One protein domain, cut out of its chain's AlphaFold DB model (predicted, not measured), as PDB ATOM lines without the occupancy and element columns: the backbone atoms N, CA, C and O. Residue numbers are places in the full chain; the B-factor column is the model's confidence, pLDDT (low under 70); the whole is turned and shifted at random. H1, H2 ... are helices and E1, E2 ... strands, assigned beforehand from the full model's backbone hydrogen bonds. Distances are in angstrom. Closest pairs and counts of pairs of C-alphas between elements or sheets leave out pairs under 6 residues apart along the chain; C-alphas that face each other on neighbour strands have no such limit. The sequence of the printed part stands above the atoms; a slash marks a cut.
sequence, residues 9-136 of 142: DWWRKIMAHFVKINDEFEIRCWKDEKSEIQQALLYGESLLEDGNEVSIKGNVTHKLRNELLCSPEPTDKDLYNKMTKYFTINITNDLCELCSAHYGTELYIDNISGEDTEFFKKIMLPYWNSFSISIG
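Overview. This is residues 9 to 136 of the 142 residues of an uncharacterized protein of Clostridiaceae bacterium (UniProt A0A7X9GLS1). A single seven-stranded sheet, twisted, makes a wall with named helices over one face; the other face is bare of them. H2 is over E1 and H1 over E5, while H4 only grazes the sheet near its E7 edge and H3 packs on H1 without being on the sheet. The printed part has 128 residues, in the order H1 E1 H2 E2 E3 H3 E4 E5 E6 H4 E7, of mixed class, helices and strands. The sheet runs E2 E3 E1 E4 E5 E6 E7 and is mixed, with E6 and E7 parallel and the other neighbours antiparallel. The whole is compact, with a radius of gyration of the C-alphas of 14.0 A and spans of 37 by 34 by 27 A.

Along the chain. H1, residues 9 to 18, begins at C-alpha 9 (-40.398, 23.911, 6.831) and is 14.4 A long. E1, residues 24 to 30, measures 20.6 A from C-alpha 24 (-47.617, 42.695, -4.490). H2 is residues 34 to 40, E2 residues 48 to 50, and E3 residues 53 to 59, 19.7 A long. H3 is residues 62 to 70. E4, residues 88 to 92, E5, residues 97 to 101, and E6, residues 106 to 110, form a meander, each strand the antiparallel neighbour of the one before. H4, residues 114 to 124, is 15.3 A long. E7, residues 132 to 135, ends at C-alpha 135 (-28.921, 36.857, -2.507).

Arrangement. In the sheet, N 26 and O 90 of E1 and E4 are 2.9 A apart, N 27 and O 56 of E1 and E3 2.8 A, and N 50 and O 53 of the hairpin E2 and E3 3.0 A, each within hydrogen-bond range. So are N 91 and O 98 of the hairpin E4 and E5, 2.8 A, N 99 and O 108 of the hairpin E5 and E6, 2.8 A, and N 109 and O 134 of E6 and E7, 3.0 A. E6, H4, E7 is a strand-helix-strand unit, two parallel neighbour strands with a helix between, with a right-handed crossover. E1, H2, E2, with E3 between the strands, and E3, H3, E4, with E1 between them, are split units, also right-handed. H1 and H2 are on the same face, at heights over the sheet of 10.4 A and 9.1 A. On the local plane H1 runs along E5 at 19 degrees and H2 along E1 at 4 degrees. H1 touches H3, closest at the C-alphas of Arg 12 and Leu 69, 5.5 A, and H4, closest at those of Trp 10 and Ile 123, 6.4 A. Both run opposite ways to H1, at shallow tilts of 29 and 14 degrees. H2 is apart from H1, H3 and H4. In H1, H2, H3 and H4 every O i to N i+4 pair is within hydrogen-bond range.

Size, cuts and confidence. The two C-alphas farthest apart, those of Asp 32 and Glu 115, are 39.6 A apart. The printed part has no cut. The link from H3 to E4, residues 71 to 87, is long. Mean pLDDT of the printed part is 91.2; residues 46 to 48 and 136 are under 70.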
ATOM      1  N   ASP A   9     -40.409  23.049   5.641       93.00
ATOM      2  CA  ASP A   9     -40.398  23.911   6.831       93.00
ATOM      3  C   ASP A   9     -39.472  25.120   6.692       93.00
ATOM      4  O   ASP A   9     -39.789  26.212   7.164       93.00
ATOM      5  N   TRP A  10     -38.311  24.937   6.064       93.38
ATOM      6  CA  TRP A  10     -37.354  26.019   5.840       93.38
ATOM      7  C   TRP A  10     -37.944  27.077   4.897       93.38
ATOM      8  O   TRP A  10     -37.876  28.272   5.185       93.38
ATOM      9  N   TRP A  11     -38.620  26.628   3.838       95.50
ATOM     10  CA  TRP A  11     -39.265  27.485   2.853       95.50
ATOM     11  C   TRP A  11     -40.422  28.261   3.489       95.50
ATOM     12  O   TRP A  11     -40.509  29.479   3.345       95.50
ATOM     13  N   ARG A  12     -41.243  27.597   4.317       96.44
ATOM     14  CA  ARG A  12     -42.317  28.253   5.084       96.44
ATOM     15  C   ARG A  12     -41.786  29.314   6.043       96.44
ATOM     16  O   ARG A  12     -42.428  30.347   6.196       96.44
ATOM     17  N   LYS A  13     -40.634  29.094   6.690       96.44
ATOM     18  CA  LYS A  13     -40.013  30.096   7.580       96.44
ATOM     19  C   LYS A  13     -39.586  31.347   6.816       96.44
ATOM     20  O   LYS A  13     -39.788  32.447   7.319       96.44
ATOM     21  N   ILE A  14     -39.045  31.180   5.610       95.75
ATOM     22  CA  ILE A  14     -38.684  32.296   4.726       95.75
ATOM     23  C   ILE A  14     -39.948  33.038   4.294       95.75
ATOM     24  O   ILE A  14     -40.053  34.240   4.519       95.75
ATOM     25  N   MET A  15     -40.952  32.321   3.782       96.94
ATOM     26  CA  MET A  15     -42.224  32.926   3.377       96.94
ATOM     27  C   MET A  15     -42.925  33.638   4.540       96.94
ATOM     28  O   MET A  15     -43.483  34.713   4.363       96.94
ATOM     29  N   ALA A  16     -42.870  33.090   5.756       97.25
ATOM     30  CA  ALA A  16     -43.486  33.706   6.931       97.25
ATOM     31  C   ALA A  16     -42.850  35.050   7.307       97.25
ATOM     32  O   ALA A  16     -43.564  35.928   7.803       97.25
ATOM     33  N   HIS A  17     -41.536  35.180   7.094       96.94
ATOM     34  CA  HIS A  17     -40.757  36.379   7.399       96.94
ATOM     35  C   HIS A  17     -40.925  37.455   6.327       96.94
ATOM     36  O   HIS A  17     -41.230  38.599   6.651       96.94
ATOM     37  N   PHE A  18     -40.774  37.074   5.057       96.06
ATOM     38  CA  PHE A  18     -40.733  38.030   3.951       96.06
ATOM     39  C   PHE A  18     -42.101  38.371   3.368       96.06
ATOM     40  O   PHE A  18     -42.223  39.431   2.773       96.06
ATOM     41  N   VAL A  19     -43.130  37.532   3.538       96.62
ATOM     42  CA  VAL A  19     -44.451  37.762   2.930       96.62
ATOM     43  C   VAL A  19     -45.437  38.342   3.945       96.62
ATOM     44  O   VAL A  19     -45.870  37.675   4.903       96.62
ATOM     45  N   LYS A  20     -45.850  39.585   3.701       96.19
ATOM     46  CA  LYS A  20     -46.818  40.351   4.489       96.19
ATOM     47  C   LYS A  20     -48.136  40.507   3.731       96.19
ATOM     48  O   LYS A  20     -48.256  40.254   2.539       96.19
ATOM     49  N   ILE A  21     -49.173  40.893   4.470       96.94
ATOM     50  CA  ILE A  21     -50.473  41.230   3.885       96.94
ATOM     51  C   ILE A  21     -50.336  42.530   3.086       96.94
ATOM     52  O   ILE A  21     -49.702  43.466   3.563       96.94
ATOM     53  N   ASN A  22     -51.003  42.589   1.934       96.25
ATOM     54  CA  ASN A  22     -50.985  43.663   0.936       96.25
ATOM     55  C   ASN A  22     -49.728  43.761   0.057       96.25
ATOM     56  O   ASN A  22     -49.736  44.586  -0.855       96.25
ATOM     57  N   ASP A  23     -48.717  42.911   0.248       96.81
ATOM     58  CA  ASP A  23     -47.572  42.844  -0.672       96.81
ATOM     59  C   ASP A  23     -48.035  42.520  -2.094       96.81
ATOM     60  O   ASP A  23     -48.994  41.765  -2.278       96.81
ATOM     61  N   GLU A  24     -47.366  43.075  -3.102       96.00
ATOM     62  CA  GLU A  24     -47.617  42.695  -4.490       96.00
ATOM     63  C   GLU A  24     -47.049  41.298  -4.743       96.00
ATOM     64  O   GLU A  24     -45.926  40.988  -4.337       96.00
ATOM     65  N   PHE A  25     -47.830  40.449  -5.413       96.88
ATOM     66  CA  PHE A  25     -47.399  39.107  -5.781       96.88
ATOM     67  C   PHE A  25     -47.619  38.807  -7.261       96.88
ATOM     68  O   PHE A  25     -48.537  39.323  -7.904       96.88
ATOM     69  N   GLU A  26     -46.820  37.872  -7.764       97.00
ATOM     70  CA  GLU A  26     -47.056  37.150  -9.008       97.00
ATOM     71  C   GLU A  26     -46.853  35.650  -8.772       97.00
ATOM     72  O   GLU A  26     -45.798  35.218  -8.320       97.00
ATOM     73  N   ILE A  27     -47.858  34.843  -9.097       97.31
ATOM     74  CA  ILE A  27     -47.768  33.385  -9.159       97.31
ATOM     75  C   ILE A  27     -47.716  32.986 -10.629       97.31
ATOM     76  O   ILE A  27     -48.599  33.359 -11.400       97.31
ATOM     77  N   ARG A  28     -46.711  32.200 -11.013       96.50
ATOM     78  CA  ARG A  28     -46.590  31.620 -12.354       96.50
ATOM     79  C   ARG A  28     -46.779  30.109 -12.272       96.50
ATOM     80  O   ARG A  28     -46.271  29.461 -11.353       96.50
ATOM     81  N   CYS A  29     -47.532  29.554 -13.211       95.25
ATOM     82  CA  CYS A  29     -47.765  28.114 -13.359       95.25
ATOM     83  C   CYS A  29     -47.603  27.720 -14.827       95.25
ATOM     84  O   CYS A  29     -47.850  28.547 -15.711       95.25
ATOM     85  N   TRP A  30     -47.252  26.467 -15.108       94.94
ATOM     86  CA  TRP A  30     -47.284  25.971 -16.483       94.94
ATOM     87  C   TRP A  30     -48.722  25.887 -16.994       94.94
ATOM     88  O   TRP A  30     -49.664  25.625 -16.246       94.94
ATOM     89  N   LYS A  31     -48.923  26.098 -18.299       93.06
ATOM     90  CA  LYS A  31     -50.262  26.085 -18.914       93.06
ATOM     91  C   LYS A  31     -51.020  24.767 -18.726       93.06
ATOM     92  O   LYS A  31     -52.250  24.783 -18.814       93.06
ATOM     93  N   ASP A  32     -50.341  23.649 -18.518       93.81
ATOM     94  CA  ASP A  32     -50.918  22.325 -18.271       93.81
ATOM     95  C   ASP A  32     -51.248  22.054 -16.789       93.81
ATOM     96  O   ASP A  32     -52.076  21.184 -16.512       93.81
ATOM     97  N   GLU A  33     -50.747  22.864 -15.852       93.38
ATOM     98  CA  GLU A  33     -51.033  22.804 -14.406       93.38
ATOM     99  C   GLU A  33     -52.396  23.439 -14.068       93.38
ATOM    100  O   GLU A  33     -52.523  24.456 -13.380       93.38
ATOM    101  N   LYS A  34     -53.473  22.866 -14.620       93.62
ATOM    102  CA  LYS A  34     -54.826  23.445 -14.534       93.62
ATOM    103  C   LYS A  34     -55.348  23.569 -13.101       93.62
ATOM    104  O   LYS A  34     -56.076  24.518 -12.817       93.62
ATOM    105  N   SER A  35     -54.998  22.629 -12.225       94.44
ATOM    106  CA  SER A  35     -55.414  22.631 -10.817       94.44
ATOM    107  C   SER A  35     -54.751  23.780 -10.051       94.44
ATOM    108  O   SER A  35     -55.407  24.527  -9.324       94.44
ATOM    109  N   GLU A  36     -53.457  23.976 -10.280       94.88
ATOM    110  CA  GLU A  36     -52.631  25.013  -9.669       94.88
ATOM    111  C   GLU A  36     -53.087  26.397 -10.136       94.88
ATOM    112  O   GLU A  36     -53.285  27.281  -9.305       94.88
ATOM    113  N   ILE A  37     -53.364  26.560 -11.437       94.69
ATOM    114  CA  ILE A  37     -53.922  27.798 -12.000       94.69
ATOM    115  C   ILE A  37     -55.279  28.122 -11.364       94.69
ATOM    116  O   ILE A  37     -55.499  29.250 -10.924       94.69
ATOM    117  N   GLN A  38     -56.196  27.150 -11.284       94.75
ATOM    118  CA  GLN A  38     -57.511  27.358 -10.663       94.75
ATOM    119  C   GLN A  38     -57.393  27.782  -9.200       94.75
ATOM    120  O   GLN A  38     -58.140  28.654  -8.755       94.75
ATOM    121  N   GLN A  39     -56.442  27.206  -8.462       95.19
ATOM    122  CA  GLN A  39     -56.178  27.607  -7.086       95.19
ATOM    123  C   GLN A  39     -55.578  29.019  -7.008       95.19
ATOM    124  O   GLN A  39     -56.023  29.814  -6.182       95.19
ATOM    125  N   ALA A  40     -54.601  29.353  -7.855       95.44
ATOM    126  CA  ALA A  40     -53.961  30.669  -7.877       95.44
ATOM    127  C   ALA A  40     -54.960  31.797  -8.192       95.44
ATOM    128  O   ALA A  40     -54.921  32.855  -7.565       95.44
ATOM    129  N   LEU A  41     -55.922  31.540  -9.085       94.81
ATOM    130  CA  LEU A  41     -57.016  32.463  -9.424       94.81
ATOM    131  C   LEU A  41     -57.951  32.778  -8.245       94.81
ATOM    132  O   LEU A  41     -58.713  33.737  -8.302       94.81
ATOM    133  N   LEU A  42     -57.893  32.019  -7.144       95.50
ATOM    134  CA  LEU A  42     -58.610  32.374  -5.915       95.50
ATOM    135  C   LEU A  42     -57.969  33.548  -5.158       95.50
ATOM    136  O   LEU A  42     -58.544  33.994  -4.158       95.50
ATOM    137  N   TYR A  43     -56.774  33.980  -5.572       95.38
ATOM    138  CA  TYR A  43     -55.946  34.967  -4.879       95.38
ATOM    139  C   TYR A  43     -55.633  36.213  -5.713       95.38
ATOM    140  O   TYR A  43     -55.259  37.228  -5.131       95.38
ATOM    141  N   GLY A  44     -55.776  36.154  -7.038       92.56
ATOM    142  CA  GLY A  44     -55.443  37.241  -7.959       92.56
ATOM    143  C   GLY A  44     -56.262  37.180  -9.246       92.56
ATOM    144  O   GLY A  44     -57.004  36.227  -9.470       92.56
ATOM    145  N   GLU A  45     -56.142  38.213 -10.078       82.69
ATOM    146  CA  GLU A  45     -57.121  38.484 -11.146       82.69
ATOM    147  C   GLU A  45     -56.551  38.400 -12.570       82.69
ATOM    148  O   GLU A  45     -57.311  38.231 -13.524       82.69
ATOM    149  N   SER A  46     -55.231  38.503 -12.759       65.75
ATOM    150  CA  SER A  46     -54.655  38.566 -14.107       65.75
ATOM    151  C   SER A  46     -54.348  37.183 -14.678       65.75
ATOM    152  O   SER A  46     -53.766  36.349 -14.007       65.75
ATOM    153  N   LEU A  47     -54.683  36.960 -15.945       63.47
ATOM    154  CA  LEU A  47     -54.195  35.854 -16.768       63.47
ATOM    155  C   LEU A  47     -53.374  36.492 -17.886       63.47
ATOM    156  O   LEU A  47     -53.919  36.861 -18.925       63.47
ATOM    157  N   LEU A  48     -52.079  36.690 -17.658       68.00
ATOM    158  CA  LEU A  48     -51.169  37.000 -18.756       68.00
ATOM    159  C   LEU A  48     -50.547  35.679 -19.189       68.00
ATOM    160  O   LEU A  48     -49.798  35.061 -18.433       68.00
ATOM    161  N   GLU A  49     -50.918  35.213 -20.378       73.00
ATOM    162  CA  GLU A  49     -50.200  34.111 -21.002       73.00
ATOM    163  C   GLU A  49     -48.830  34.623 -21.449       73.00
ATOM    164  O   GLU A  49     -48.735  35.444 -22.362       73.00
ATOM    165  N   ASP A  50     -47.778  34.136 -20.798       73.19
ATOM    166  CA  ASP A  50     -46.389  34.465 -21.103       73.19
ATOM    167  C   ASP A  50     -45.685  33.190 -21.576       73.19
ATOM    168  O   ASP A  50     -45.301  32.319 -20.792       73.19
ATOM    169  N   GLY A  51     -45.620  33.014 -22.897       85.50
ATOM    170  CA  GLY A  51     -45.108  31.792 -23.509       85.50
ATOM    171  C   GLY A  51     -45.892  30.547 -23.071       85.50
ATOM    172  O   GLY A  51     -47.062  30.376 -23.435       85.50
ATOM    173  N   ASN A  52     -45.231  29.669 -22.315       90.06
ATOM    174  CA  ASN A  52     -45.780  28.405 -21.808       90.06
ATOM    175  C   ASN A  52     -46.356  28.511 -20.387       90.06
ATOM    176  O   ASN A  52     -46.867  27.520 -19.861       90.06
ATOM    177  N   GLU A  53     -46.302  29.694 -19.783       92.31
ATOM    178  CA  GLU A  53     -46.729  29.936 -18.412       92.31
ATOM    179  C   GLU A  53     -47.956  30.849 -18.358       92.31
ATOM    180  O   GLU A  53     -48.279  31.592 -19.292       92.31
ATOM    181  N   VAL A  54     -48.658  30.770 -17.235       93.31
ATOM    182  CA  VAL A  54     -49.763  31.647 -16.865       93.31
ATOM    183  C   VAL A  54     -49.326  32.451 -15.650       93.31
ATOM    184  O   VAL A  54     -48.978  31.861 -14.630       93.31
ATOM    185  N   SER A  55     -49.356  33.780 -15.761       95.44
ATOM    186  CA  SER A  55     -49.031  34.713 -14.676       95.44
ATOM    187  C   SER A  55     -50.302  35.260 -14.021       95.44
ATOM    188  O   SER A  55     -51.117  35.896 -14.698       95.44
ATOM    189  N   ILE A  56     -50.440  35.021 -12.710       95.50
ATOM    190  CA  ILE A  56     -51.509  35.501 -11.828       95.50
ATOM    191  C   ILE A  56     -50.955  36.517 -10.835       95.50
ATOM    192  O   ILE A  56     -50.132  36.174  -9.991       95.50
ATOM    193  N   LYS A  57     -51.443  37.758 -10.899       95.50
ATOM    194  CA  LYS A  57     -51.006  38.869 -10.046       95.50
ATOM    195  C   LYS A  57     -52.117  39.369  -9.137       95.50
ATOM    196  O   LYS A  57     -53.305  39.263  -9.459       95.50
ATOM    197  N   GLY A  58     -51.712  39.951  -8.017       95.38
ATOM    198  CA  GLY A  58     -52.601  40.601  -7.063       95.38
ATOM    199  C   GLY A  58     -51.842  41.082  -5.833       95.38
ATOM    200  O   GLY A  58     -50.617  41.194  -5.848       95.38
ATOM    201  N   ASN A  59     -52.579  41.322  -4.750       96.50
ATOM    202  CA  ASN A  59     -52.007  41.633  -3.444       96.50
ATOM    203  C   ASN A  59     -52.221  40.475  -2.469       96.50
ATOM    204  O   ASN A  59     -53.266  39.816  -2.471       96.50
ATOM    205  N   VAL A  60     -51.238  40.226  -1.607       97.50
ATOM    206  CA  VAL A  60     -51.284  39.123  -0.649       97.50
ATOM    207  C   VAL A  60     -52.423  39.336   0.344       97.50
ATOM    208  O   VAL A  60     -52.399  40.227   1.191       97.50
ATOM    209  N   THR A  61     -53.416  38.456   0.283       97.88
ATOM    210  CA  THR A  61     -54.505  38.393   1.263       97.88
ATOM    211  C   THR A  61     -54.159  37.443   2.410       97.88
ATOM    212  O   THR A  61     -53.264  36.603   2.301       97.88
ATOM    213  N   HIS A  62     -54.930  37.486   3.502       97.56
ATOM    214  CA  HIS A  62     -54.818  36.480   4.570       97.56
ATOM    215  C   HIS A  62     -54.998  35.053   4.041       97.56
ATOM    216  O   HIS A  62     -54.347  34.131   4.524       97.56
ATOM    217  N   LYS A  63     -55.855  34.882   3.028       97.50
ATOM    218  CA  LYS A  63     -56.128  33.591   2.399       97.50
ATOM    219  C   LYS A  63     -54.898  33.077   1.645       97.50
ATOM    220  O   LYS A  63     -54.512  31.933   1.865       97.50
ATOM    221  N   LEU A  64     -54.253  33.924   0.833       97.56
ATOM    222  CA  LEU A  64     -53.015  33.557   0.134       97.56
ATOM    223  C   LEU A  64     -51.884  33.291   1.130       97.56
ATOM    224  O   LEU A  64     -51.215  32.269   1.042       97.56
ATOM    225  N   ARG A  65     -51.702  34.157   2.129       97.25
ATOM    226  CA  ARG A  65     -50.670  33.942   3.148       97.25
ATOM    227  C   ARG A  65     -50.874  32.613   3.881       97.25
ATOM    228  O   ARG A  65     -49.915  31.887   4.103       97.25
ATOM    229  N   ASN A  66     -52.115  32.252   4.208       97.50
ATOM    230  CA  ASN A  66     -52.415  30.960   4.822       97.50
ATOM    231  C   ASN A  66     -52.155  29.774   3.877       97.50
ATOM    232  O   ASN A  66     -51.642  28.757   4.324       97.50
ATOM    233  N   GLU A  67     -52.464  29.895   2.583       96.38
ATOM    234  CA  GLU A  67     -52.099  28.890   1.572       96.38
ATOM    235  C   GLU A  67     -50.585  28.649   1.556       96.38
ATOM    236  O   GLU A  67     -50.140  27.511   1.670       96.38
ATOM    237  N   LEU A  68     -49.784  29.715   1.485       96.75
ATOM    238  CA  LEU A  68     -48.327  29.594   1.450       96.75
ATOM    239  C   LEU A  68     -47.780  28.960   2.738       96.75
ATOM    240  O   LEU A  68     -46.900  28.109   2.693       96.75
ATOM    241  N   LEU A  69     -48.305  29.332   3.905       96.81
ATOM    242  CA  LEU A  69     -47.735  28.887   5.177       96.81
ATOM    243  C   LEU A  69     -48.271  27.537   5.658       96.81
ATOM    244  O   LEU A  69     -47.552  26.816   6.353       96.81
ATOM    245  N   CYS A  70     -49.497  27.162   5.292       94.62
ATOM    246  CA  CYS A  70     -50.209  26.045   5.918       94.62
ATOM    247  C   CYS A  70     -50.663  24.944   4.952       94.62
ATOM    248  O   CYS A  70     -51.129  23.909   5.430       94.62
ATOM    249  N   SER A  71     -50.515  25.099   3.630       91.94
ATOM    250  CA  SER A  71     -50.867  24.020   2.694       91.94
ATOM    251  C   SER A  71     -50.003  22.771   2.913       91.94
ATOM    252  O   SER A  71     -48.833  22.913   3.267       91.94
ATOM    253  N   PRO A  72     -50.530  21.549   2.715       90.81
ATOM    254  CA  PRO A  72     -49.735  20.323   2.795       90.81
ATOM    255  C   PRO A  72     -48.523  20.355   1.860       90.81
ATOM    256  O   PRO A  72     -48.544  21.046   0.842       90.81
ATOM    257  N   GLU A  73     -47.467  19.613   2.199       89.88
ATOM    258  CA  GLU A  73     -46.329  19.469   1.288       89.88
ATOM    259  C   GLU A  73     -46.762  18.809  -0.029       89.88
ATOM    260  O   GLU A  73     -47.568  17.869   0.006       89.88
ATOM    261  N   PRO A  74     -46.221  19.248  -1.180       90.62
ATOM    262  CA  PRO A  74     -46.428  18.544  -2.438       90.62
ATOM    263  C   PRO A  74     -45.956  17.090  -2.335       90.62
ATOM    264  O   PRO A  74     -44.899  16.802  -1.770       90.62
ATOM    265  N   THR A  75     -46.740  16.162  -2.877       87.12
ATOM    266  CA  THR A  75     -46.426  14.723  -2.836       87.12
ATOM    267  C   THR A  75     -45.643  14.251  -4.059       87.12
ATOM    268  O   THR A  75     -45.008  13.203  -4.020       87.12
ATOM    269  N   ASP A  76     -45.679  15.013  -5.149       86.38
ATOM    270  CA  ASP A  76     -45.028  14.742  -6.429       86.38
ATOM    271  C   ASP A  76     -43.570  15.236  -6.433       86.38
ATOM    272  O   ASP A  76     -43.206  16.206  -7.101       86.38
ATOM    273  N   LYS A  77     -42.723  14.555  -5.649       81.75
ATOM    274  CA  LYS A  77     -41.325  14.951  -5.399       81.75
ATOM    275  C   LYS A  77     -40.274  14.257  -6.282       81.75
ATOM    276  O   LYS A  77     -39.075  14.410  -6.052       81.75
ATOM    277  N   ASP A  78     -40.708  13.489  -7.283       77.12
ATOM    278  CA  ASP A  78     -39.829  12.597  -8.058       77.12
ATOM    279  C   ASP A  78     -38.832  13.349  -8.956       77.12
ATOM    280  O   ASP A  78     -37.684  12.929  -9.097       77.12
ATOM    281  N   LEU A  79     -39.259  14.467  -9.557       80.50
ATOM    282  CA  LEU A  79     -38.416  15.298 -10.429       80.50
ATOM    283  C   LEU A  79     -37.820  16.511  -9.701       80.50
ATOM    284  O   LEU A  79     -36.709  16.926 -10.013       80.50
ATOM    285  N   TYR A  80     -38.551  17.059  -8.730       81.19
ATOM    286  CA  TYR A  80     -38.164  18.201  -7.904       81.19
ATOM    287  C   TYR A  80     -38.601  17.923  -6.470       81.19
ATOM    288  O   TYR A  80     -39.743  17.527  -6.272       81.19
ATOM    289  N   ASN A  81     -37.773  18.195  -5.457       88.56
ATOM    290  CA  ASN A  81     -38.275  18.232  -4.081       88.56
ATOM    291  C   ASN A  81     -39.079  19.528  -3.897       88.56
ATOM    292  O   ASN A  81     -38.543  20.530  -3.435       88.56
ATOM    293  N   LYS A  82     -40.332  19.535  -4.355       92.25
ATOM    294  CA  LYS A  82     -41.185  20.724  -4.391       92.25
ATOM    295  C   LYS A  82     -41.491  21.225  -2.975       92.25
ATOM    296  O   LYS A  82     -41.865  20.452  -2.094       92.25
ATOM    297  N   MET A  83     -41.382  22.537  -2.786       93.31
ATOM    298  CA  MET A  83     -41.757  23.246  -1.556       93.31
ATOM    299  C   MET A  83     -43.163  23.845  -1.644       93.31
ATOM    300  O   MET A  83     -43.840  24.032  -0.636       93.31
ATOM    301  N   THR A  84     -43.606  24.119  -2.868       95.31
ATOM    302  CA  THR A  84     -44.922  24.650  -3.212       95.31
ATOM    303  C   THR A  84     -45.407  24.005  -4.509       95.31
ATOM    304  O   THR A  84     -44.613  23.495  -5.297       95.31
ATOM    305  N   LYS A  85     -46.722  24.013  -4.740       95.31
ATOM    306  CA  LYS A  85     -47.319  23.537  -5.998       95.31
ATOM    307  C   LYS A  85     -47.178  24.532  -7.149       95.31
ATOM    308  O   LYS A  85     -47.304  24.145  -8.300       95.31
ATOM    309  N   TYR A  86     -46.935  25.804  -6.845       96.56
ATOM    310  CA  TYR A  86     -46.786  26.839  -7.862       96.56
ATOM    311  C   TYR A  86     -45.375  26.821  -8.439       96.56
ATOM    312  O   TYR A  86     -44.415  26.691  -7.683       96.56
ATOM    313  N   PHE A  87     -45.243  26.977  -9.756       95.88
ATOM    314  CA  PHE A  87     -43.940  26.936 -10.411       95.88
ATOM    315  C   PHE A  87     -43.034  28.090  -9.967       95.88
ATOM    316  O   PHE A  87     -41.913  27.837  -9.529       95.88
ATOM    317  N   THR A  88     -43.541  29.326  -9.988       97.06
ATOM    318  CA  THR A  88     -42.817  30.499  -9.475       97.06
ATOM    319  C   THR A  88     -43.731  31.377  -8.632       97.06
ATOM    320  O   THR A  88     -44.905  31.552  -8.957       97.06
ATOM    321  N   ILE A  89     -43.195  31.940  -7.552       98.12
ATOM    322  CA  ILE A  89     -43.853  32.950  -6.720       98.12
ATOM    323  C   ILE A  89     -42.897  34.129  -6.571       98.12
ATOM    324  O   ILE A  89     -41.837  33.982  -5.966       98.12
ATOM    325  N   ASN A  90     -43.293  35.286  -7.090       97.25
ATOM    326  CA  ASN A  90     -42.598  36.551  -6.895       97.25
ATOM    327  C   ASN A  90     -43.363  37.402  -5.884       97.25
ATOM    328  O   ASN A  90     -44.592  37.482  -5.947       97.25
ATOM    329  N   ILE A  91     -42.636  38.034  -4.970       96.81
ATOM    330  CA  ILE A  91     -43.148  38.986  -3.988       96.81
ATOM    331  C   ILE A  91     -42.238  40.206  -4.011       96.81
ATOM    332  O   ILE A  91     -41.022  40.076  -3.872       96.81
ATOM    333  N   THR A  92     -42.832  41.384  -4.148       92.25
ATOM    334  CA  THR A  92     -42.113  42.656  -4.063       92.25
ATOM    335  C   THR A  92     -42.736  43.490  -2.961       92.25
ATOM    336  O   THR A  92     -43.945  43.736  -2.957       92.25
ATOM    337  N   ASN A  93     -41.914  43.909  -2.004       93.75
ATOM    338  CA  ASN A  93     -42.352  44.739  -0.889       93.75
ATOM    339  C   ASN A  93     -41.229  45.655  -0.381       93.75
ATOM    340  O   ASN A  93     -40.217  45.866  -1.044       93.75
ATOM    341  N   ASP A  94     -41.438  46.240   0.797       90.69
ATOM    342  CA  ASP A  94     -40.506  47.153   1.456       90.69
ATOM    343  C   ASP A  94     -39.239  46.476   2.010       90.69
ATOM    344  O   ASP A  94     -38.279  47.176   2.334       90.69
ATOM    345  N   LEU A  95     -39.231  45.145   2.140       90.56
ATOM    346  CA  LEU A  95     -38.104  44.369   2.665       90.56
ATOM    347  C   LEU A  95     -37.191  43.826   1.570       90.56
ATOM    348  O   LEU A  95     -35.980  43.776   1.780       90.56
ATOM    349  N   CYS A  96     -37.764  43.334   0.468       92.12
ATOM    350  CA  CYS A  96     -37.010  42.699  -0.607       92.12
ATOM    351  C   CYS A  96     -37.830  42.487  -1.890       92.12
ATOM    352  O   CYS A  96     -39.054  42.643  -1.937       92.12
ATOM    353  N   GLU A  97     -37.115  42.055  -2.925       93.69
ATOM    354  CA  GLU A  97     -37.661  41.370  -4.092       93.69
ATOM    355  C   GLU A  97     -37.355  39.876  -3.954       93.69
ATOM    356  O   GLU A  97     -36.212  39.446  -4.091       93.69
ATOM    357  N   LEU A  98     -38.373  39.084  -3.627       95.88
ATOM    358  CA  LEU A  98     -38.278  37.641  -3.416       95.88
ATOM    359  C   LEU A  98     -38.823  36.908  -4.641       95.88
ATOM    360  O   LEU A  98     -39.983  37.086  -5.001       95.88
ATOM    361  N   CYS A  99     -38.030  36.011  -5.213       96.88
ATOM    362  CA  CYS A  99     -38.454  35.066  -6.238       96.88
ATOM    363  C   CYS A  99     -38.198  33.638  -5.754       96.88
ATOM    364  O   CYS A  99     -37.069  33.242  -5.462       96.88
ATOM    365  N   SER A 100     -39.269  32.854  -5.662       96.81
ATOM    366  CA  SER A 100     -39.229  31.426  -5.375       96.81
ATOM    367  C   SER A 100     -39.619  30.652  -6.619       96.81
ATOM    368  O   SER A 100     -40.804  30.516  -6.912       96.81
ATOM    369  N   ALA A 101     -38.617  30.184  -7.355       94.81
ATOM    370  CA  ALA A 101     -38.776  29.557  -8.660       94.81
ATOM    371  C   ALA A 101     -38.646  28.032  -8.586       94.81
ATOM    372  O   ALA A 101     -38.213  27.466  -7.575       94.81
ATOM    373  N   HIS A 102     -39.046  27.371  -9.673       93.62
ATOM    374  CA  HIS A 102     -38.989  25.920  -9.837       93.62
ATOM    375  C   HIS A 102     -39.594  25.170  -8.641       93.62
ATOM    376  O   HIS A 102     -38.954  24.334  -8.008       93.62
ATOM    377  N   TYR A 103     -40.845  25.486  -8.300       95.19
ATOM    378  CA  TYR A 103     -41.570  24.892  -7.168       95.19
ATOM    379  C   TYR A 103     -40.940  25.182  -5.800       95.19
ATOM    380  O   TYR A 103     -41.124  24.433  -4.836       95.19
ATOM    381  N   GLY A 104     -40.187  26.276  -5.715       93.44
ATOM    382  CA  GLY A 104     -39.479  26.717  -4.522       93.44
ATOM    383  C   GLY A 104     -38.189  25.961  -4.226       93.44
ATOM    384  O   GLY A 104     -37.665  26.093  -3.120       93.44
ATOM    385  N   THR A 105     -37.657  25.197  -5.189       91.25
ATOM    386  CA  THR A 105     -36.298  24.640  -5.084       91.25
ATOM    387  C   THR A 105     -35.214  25.673  -5.371       91.25
ATOM    388  O   THR A 105     -34.038  25.415  -5.115       91.25
ATOM    389  N   GLU A 106     -35.602  26.828  -5.909       91.56
ATOM    390  CA  GLU A 106     -34.713  27.955  -6.149       91.56
ATOM    391  C   GLU A 106     -35.252  29.200  -5.447       91.56
ATOM    392  O   GLU A 106     -36.460  29.466  -5.456       91.56
ATOM    393  N   LEU A 107     -34.354  29.949  -4.809       92.81
ATOM    394  CA  LEU A 107     -34.683  31.202  -4.140       92.81
ATOM    395  C   LEU A 107     -33.697  32.298  -4.511       92.81
ATOM    396  O   LEU A 107     -32.488  32.158  -4.324       92.81
ATOM    397  N   TYR A 108     -34.258  33.411  -4.954       91.62
ATOM    398  CA  TYR A 108     -33.556  34.639  -5.281       91.62
ATOM    399  C   TYR A 108     -34.138  35.742  -4.405       91.62
ATOM    400  O   TYR A 108     -35.358  35.897  -4.353       91.62
ATOM    401  N   ILE A 109     -33.287  36.460  -3.675       92.75
ATOM    402  CA  ILE A 109     -33.718  37.604  -2.869       92.75
ATOM    403  C   ILE A 109     -32.819  38.796  -3.150       92.75
ATOM    404  O   ILE A 109     -31.641  38.762  -2.803       92.75
ATOM    405  N   ASP A 110     -33.391  39.853  -3.711       90.50
ATOM    406  CA  ASP A 110     -32.706  41.108  -4.008       90.50
ATOM    407  C   ASP A 110     -33.221  42.244  -3.108       90.50
ATOM    408  O   ASP A 110     -34.244  42.117  -2.431       90.50
ATOM    409  N   ASN A 111     -32.489  43.363  -3.068       89.25
ATOM    410  CA  ASN A 111     -32.835  44.565  -2.291       89.25
ATOM    411  C   ASN A 111     -33.064  44.321  -0.783       89.25
ATOM    412  O   ASN A 111     -33.800  45.056  -0.131       89.25
ATOM    413  N   ILE A 112     -32.398  43.308  -0.225       89.06
ATOM    414  CA  ILE A 112     -32.550  42.866   1.163       89.06
ATOM    415  C   ILE A 112     -31.651  43.643   2.141       89.06
ATOM    416  O   ILE A 112     -30.505  43.988   1.842       89.06
ATOM    417  N   SER A 113     -32.154  43.892   3.354       90.25
ATOM    418  CA  SER A 113     -31.379  44.520   4.430       90.25
ATOM    419  C   SER A 113     -30.293  43.590   4.999       90.25
ATOM    420  O   SER A 113     -30.339  42.365   4.853       90.25
ATOM    421  N   GLY A 114     -29.306  44.151   5.707       89.00
ATOM    422  CA  GLY A 114     -28.267  43.351   6.368       89.00
ATOM    423  C   GLY A 114     -28.812  42.427   7.468       89.00
ATOM    424  O   GLY A 114     -28.353  41.294   7.594       89.00
ATOM    425  N   GLU A 115     -29.812  42.876   8.233       90.56
ATOM    426  CA  GLU A 115     -30.455  42.064   9.279       90.56
ATOM    427  C   GLU A 115     -31.212  40.877   8.669       90.56
ATOM    428  O   GLU A 115     -31.028  39.729   9.085       90.56
ATOM    429  N   ASP A 116     -31.996  41.139   7.624       92.81
ATOM    430  CA  ASP A 116     -32.770  40.114   6.929       92.81
ATOM    431  C   ASP A 116     -31.872  39.122   6.179       92.81
ATOM    432  O   ASP A 116     -32.170  37.926   6.117       92.81
ATOM    433  N   THR A 117     -30.733  39.591   5.659       90.88
ATOM    434  CA  THR A 117     -29.714  38.733   5.040       90.88
ATOM    435  C   THR A 117     -29.193  37.697   6.037       90.88
ATOM    436  O   THR A 117     -29.086  36.512   5.711       90.88
ATOM    437  N   GLU A 118     -28.885  38.111   7.267       91.31
ATOM    438  CA  GLU A 118     -28.399  37.196   8.305       91.31
ATOM    439  C   GLU A 118     -29.498  36.245   8.799       91.31
ATOM    440  O   GLU A 118     -29.228  35.058   9.021       91.31
ATOM    441  N   PHE A 119     -30.748  36.715   8.896       93.69
ATOM    442  CA  PHE A 119     -31.899  35.844   9.151       93.69
ATOM    443  C   PHE A 119     -32.009  34.743   8.088       93.69
ATOM    444  O   PHE A 119     -32.058  33.554   8.425       93.69
ATOM    445  N   PHE A 120     -31.987  35.120   6.808       91.75
ATOM    446  CA  PHE A 120     -32.098  34.186   5.695       91.75
ATOM    447  C   PHE A 120     -30.951  33.166   5.689       91.75
ATOM    448  O   PHE A 120     -31.198  31.957   5.650       91.75
ATOM    449  N   LYS A 121     -29.698  33.626   5.813       90.38
ATOM    450  CA  LYS A 121     -28.519  32.743   5.879       90.38
ATOM    451  C   LYS A 121     -28.625  31.739   7.019       90.38
ATOM    452  O   LYS A 121     -28.289  30.573   6.831       90.38
ATOM    453  N   LYS A 122     -29.122  32.150   8.189       92.94
ATOM    454  CA  LYS A 122     -29.300  31.253   9.339       92.94
ATOM    455  C   LYS A 122     -30.300  30.131   9.052       92.94
ATOM    456  O   LYS A 122     -30.066  29.002   9.480       92.94
ATOM    457  N   ILE A 123     -31.393  30.425   8.346       92.62
ATOM    458  CA  ILE A 123     -32.369  29.405   7.932       92.62
ATOM    459  C   ILE A 123     -31.777  28.481   6.865       92.62
ATOM    460  O   ILE A 123     -31.969  27.270   6.952       92.62
ATOM    461  N   MET A 124     -31.036  29.033   5.899       89.38
ATOM    462  CA  MET A 124     -30.509  28.275   4.761       89.38
ATOM    463  C   MET A 124     -29.193  27.548   5.019       89.38
ATOM    464  O   MET A 124     -28.849  26.668   4.239       89.38
ATOM    465  N   LEU A 125     -28.473  27.847   6.103       87.75
ATOM    466  CA  LEU A 125     -27.178  27.230   6.412       87.75
ATOM    467  C   LEU A 125     -27.183  25.686   6.318       87.75
ATOM    468  O   LEU A 125     -26.249  25.144   5.728       87.75
ATOM    469  N   PRO A 126     -28.208  24.955   6.813       87.94
ATOM    470  CA  PRO A 126     -28.261  23.495   6.683       87.94
ATOM    471  C   PRO A 126     -28.529  23.005   5.251       87.94
ATOM    472  O   PRO A 126     -28.237  21.855   4.936       87.94
ATOM    473  N   TYR A 127     -29.092  23.859   4.395       84.19
ATOM    474  CA  TYR A 127     -29.615  23.509   3.072       84.19
ATOM    475  C   TYR A 127     -28.840  24.158   1.920       84.19
ATOM    476  O   TYR A 127     -29.187  23.954   0.760       84.19
ATOM    477  N   TRP A 128     -27.780  24.915   2.223       79.94
ATOM    478  CA  TRP A 128     -27.067  25.766   1.265       79.94
ATOM    479  C   TRP A 128     -26.531  25.009   0.043       79.94
ATOM    480  O   TRP A 128     -26.471  25.549  -1.052       79.94
ATOM    481  N   ASN A 129     -26.179  23.732   0.219       80.00
ATOM    482  CA  ASN A 129     -25.683  22.868  -0.859       80.00
ATOM    483  C   ASN A 129     -26.784  22.016  -1.522       80.00
ATOM    484  O   ASN A 129     -26.478  21.209  -2.398       80.00
ATOM    485  N   SER A 130     -28.036  22.132  -1.067       77.94
ATOM    486  CA  SER A 130     -29.176  21.320  -1.529       77.94
ATOM    487  C   SER A 130     -30.107  22.068  -2.486       77.94
ATOM    488  O   SER A 130     -30.837  21.421  -3.232       77.94
ATOM    489  N   PHE A 131     -30.074  23.404  -2.480       78.50
ATOM    490  CA  PHE A 131     -30.947  24.268  -3.281       78.50
ATOM    491  C   PHE A 131     -30.141  25.362  -3.987       78.50
ATOM    492  O   PHE A 131     -29.076  25.754  -3.508       78.50
ATOM    493  N   SER A 132     -30.659  25.870  -5.108       80.50
ATOM    494  CA  SER A 132     -30.062  27.013  -5.808       80.50
ATOM    495  C   SER A 132     -30.496  28.299  -5.114       80.50
ATOM    496  O   SER A 132     -31.677  28.642  -5.108       80.50
ATOM    497  N   ILE A 133     -29.551  29.002  -4.497       79.94
ATOM    498  CA  ILE A 133     -29.839  30.182  -3.682       79.94
ATOM    499  C   ILE A 133     -28.979  31.343  -4.164       79.94
ATOM    500  O   ILE A 133     -27.758  31.214  -4.252       79.94
ATOM    501  N   SER A 134     -29.612  32.484  -4.418       80.69
ATOM    502  CA  SER A 134     -28.937  33.745  -4.704       80.69
ATOM    503  C   SER A 134     -29.474  34.839  -3.793       80.69
ATOM    504  O   SER A 134     -30.681  34.953  -3.588       80.69
ATOM    505  N   ILE A 135     -28.572  35.655  -3.259       78.44
ATOM    506  CA  ILE A 135     -28.921  36.857  -2.507       78.44
ATOM    507  C   ILE A 135     -28.233  38.019  -3.217       78.44
ATOM    508  O   ILE A 135     -27.002  38.019  -3.318       78.44
ATOM    509  N   GLY A 136     -29.010  38.967  -3.731       67.19
ATOM    510  CA  GLY A 136     -28.501  40.201  -4.307       67.19
ATOM    511  C   GLY A 136     -27.754  41.015  -3.261       67.19
ATOM    512  O   GLY A 136     -28.212  41.180  -2.130       67.19
TER     513      GLY A 136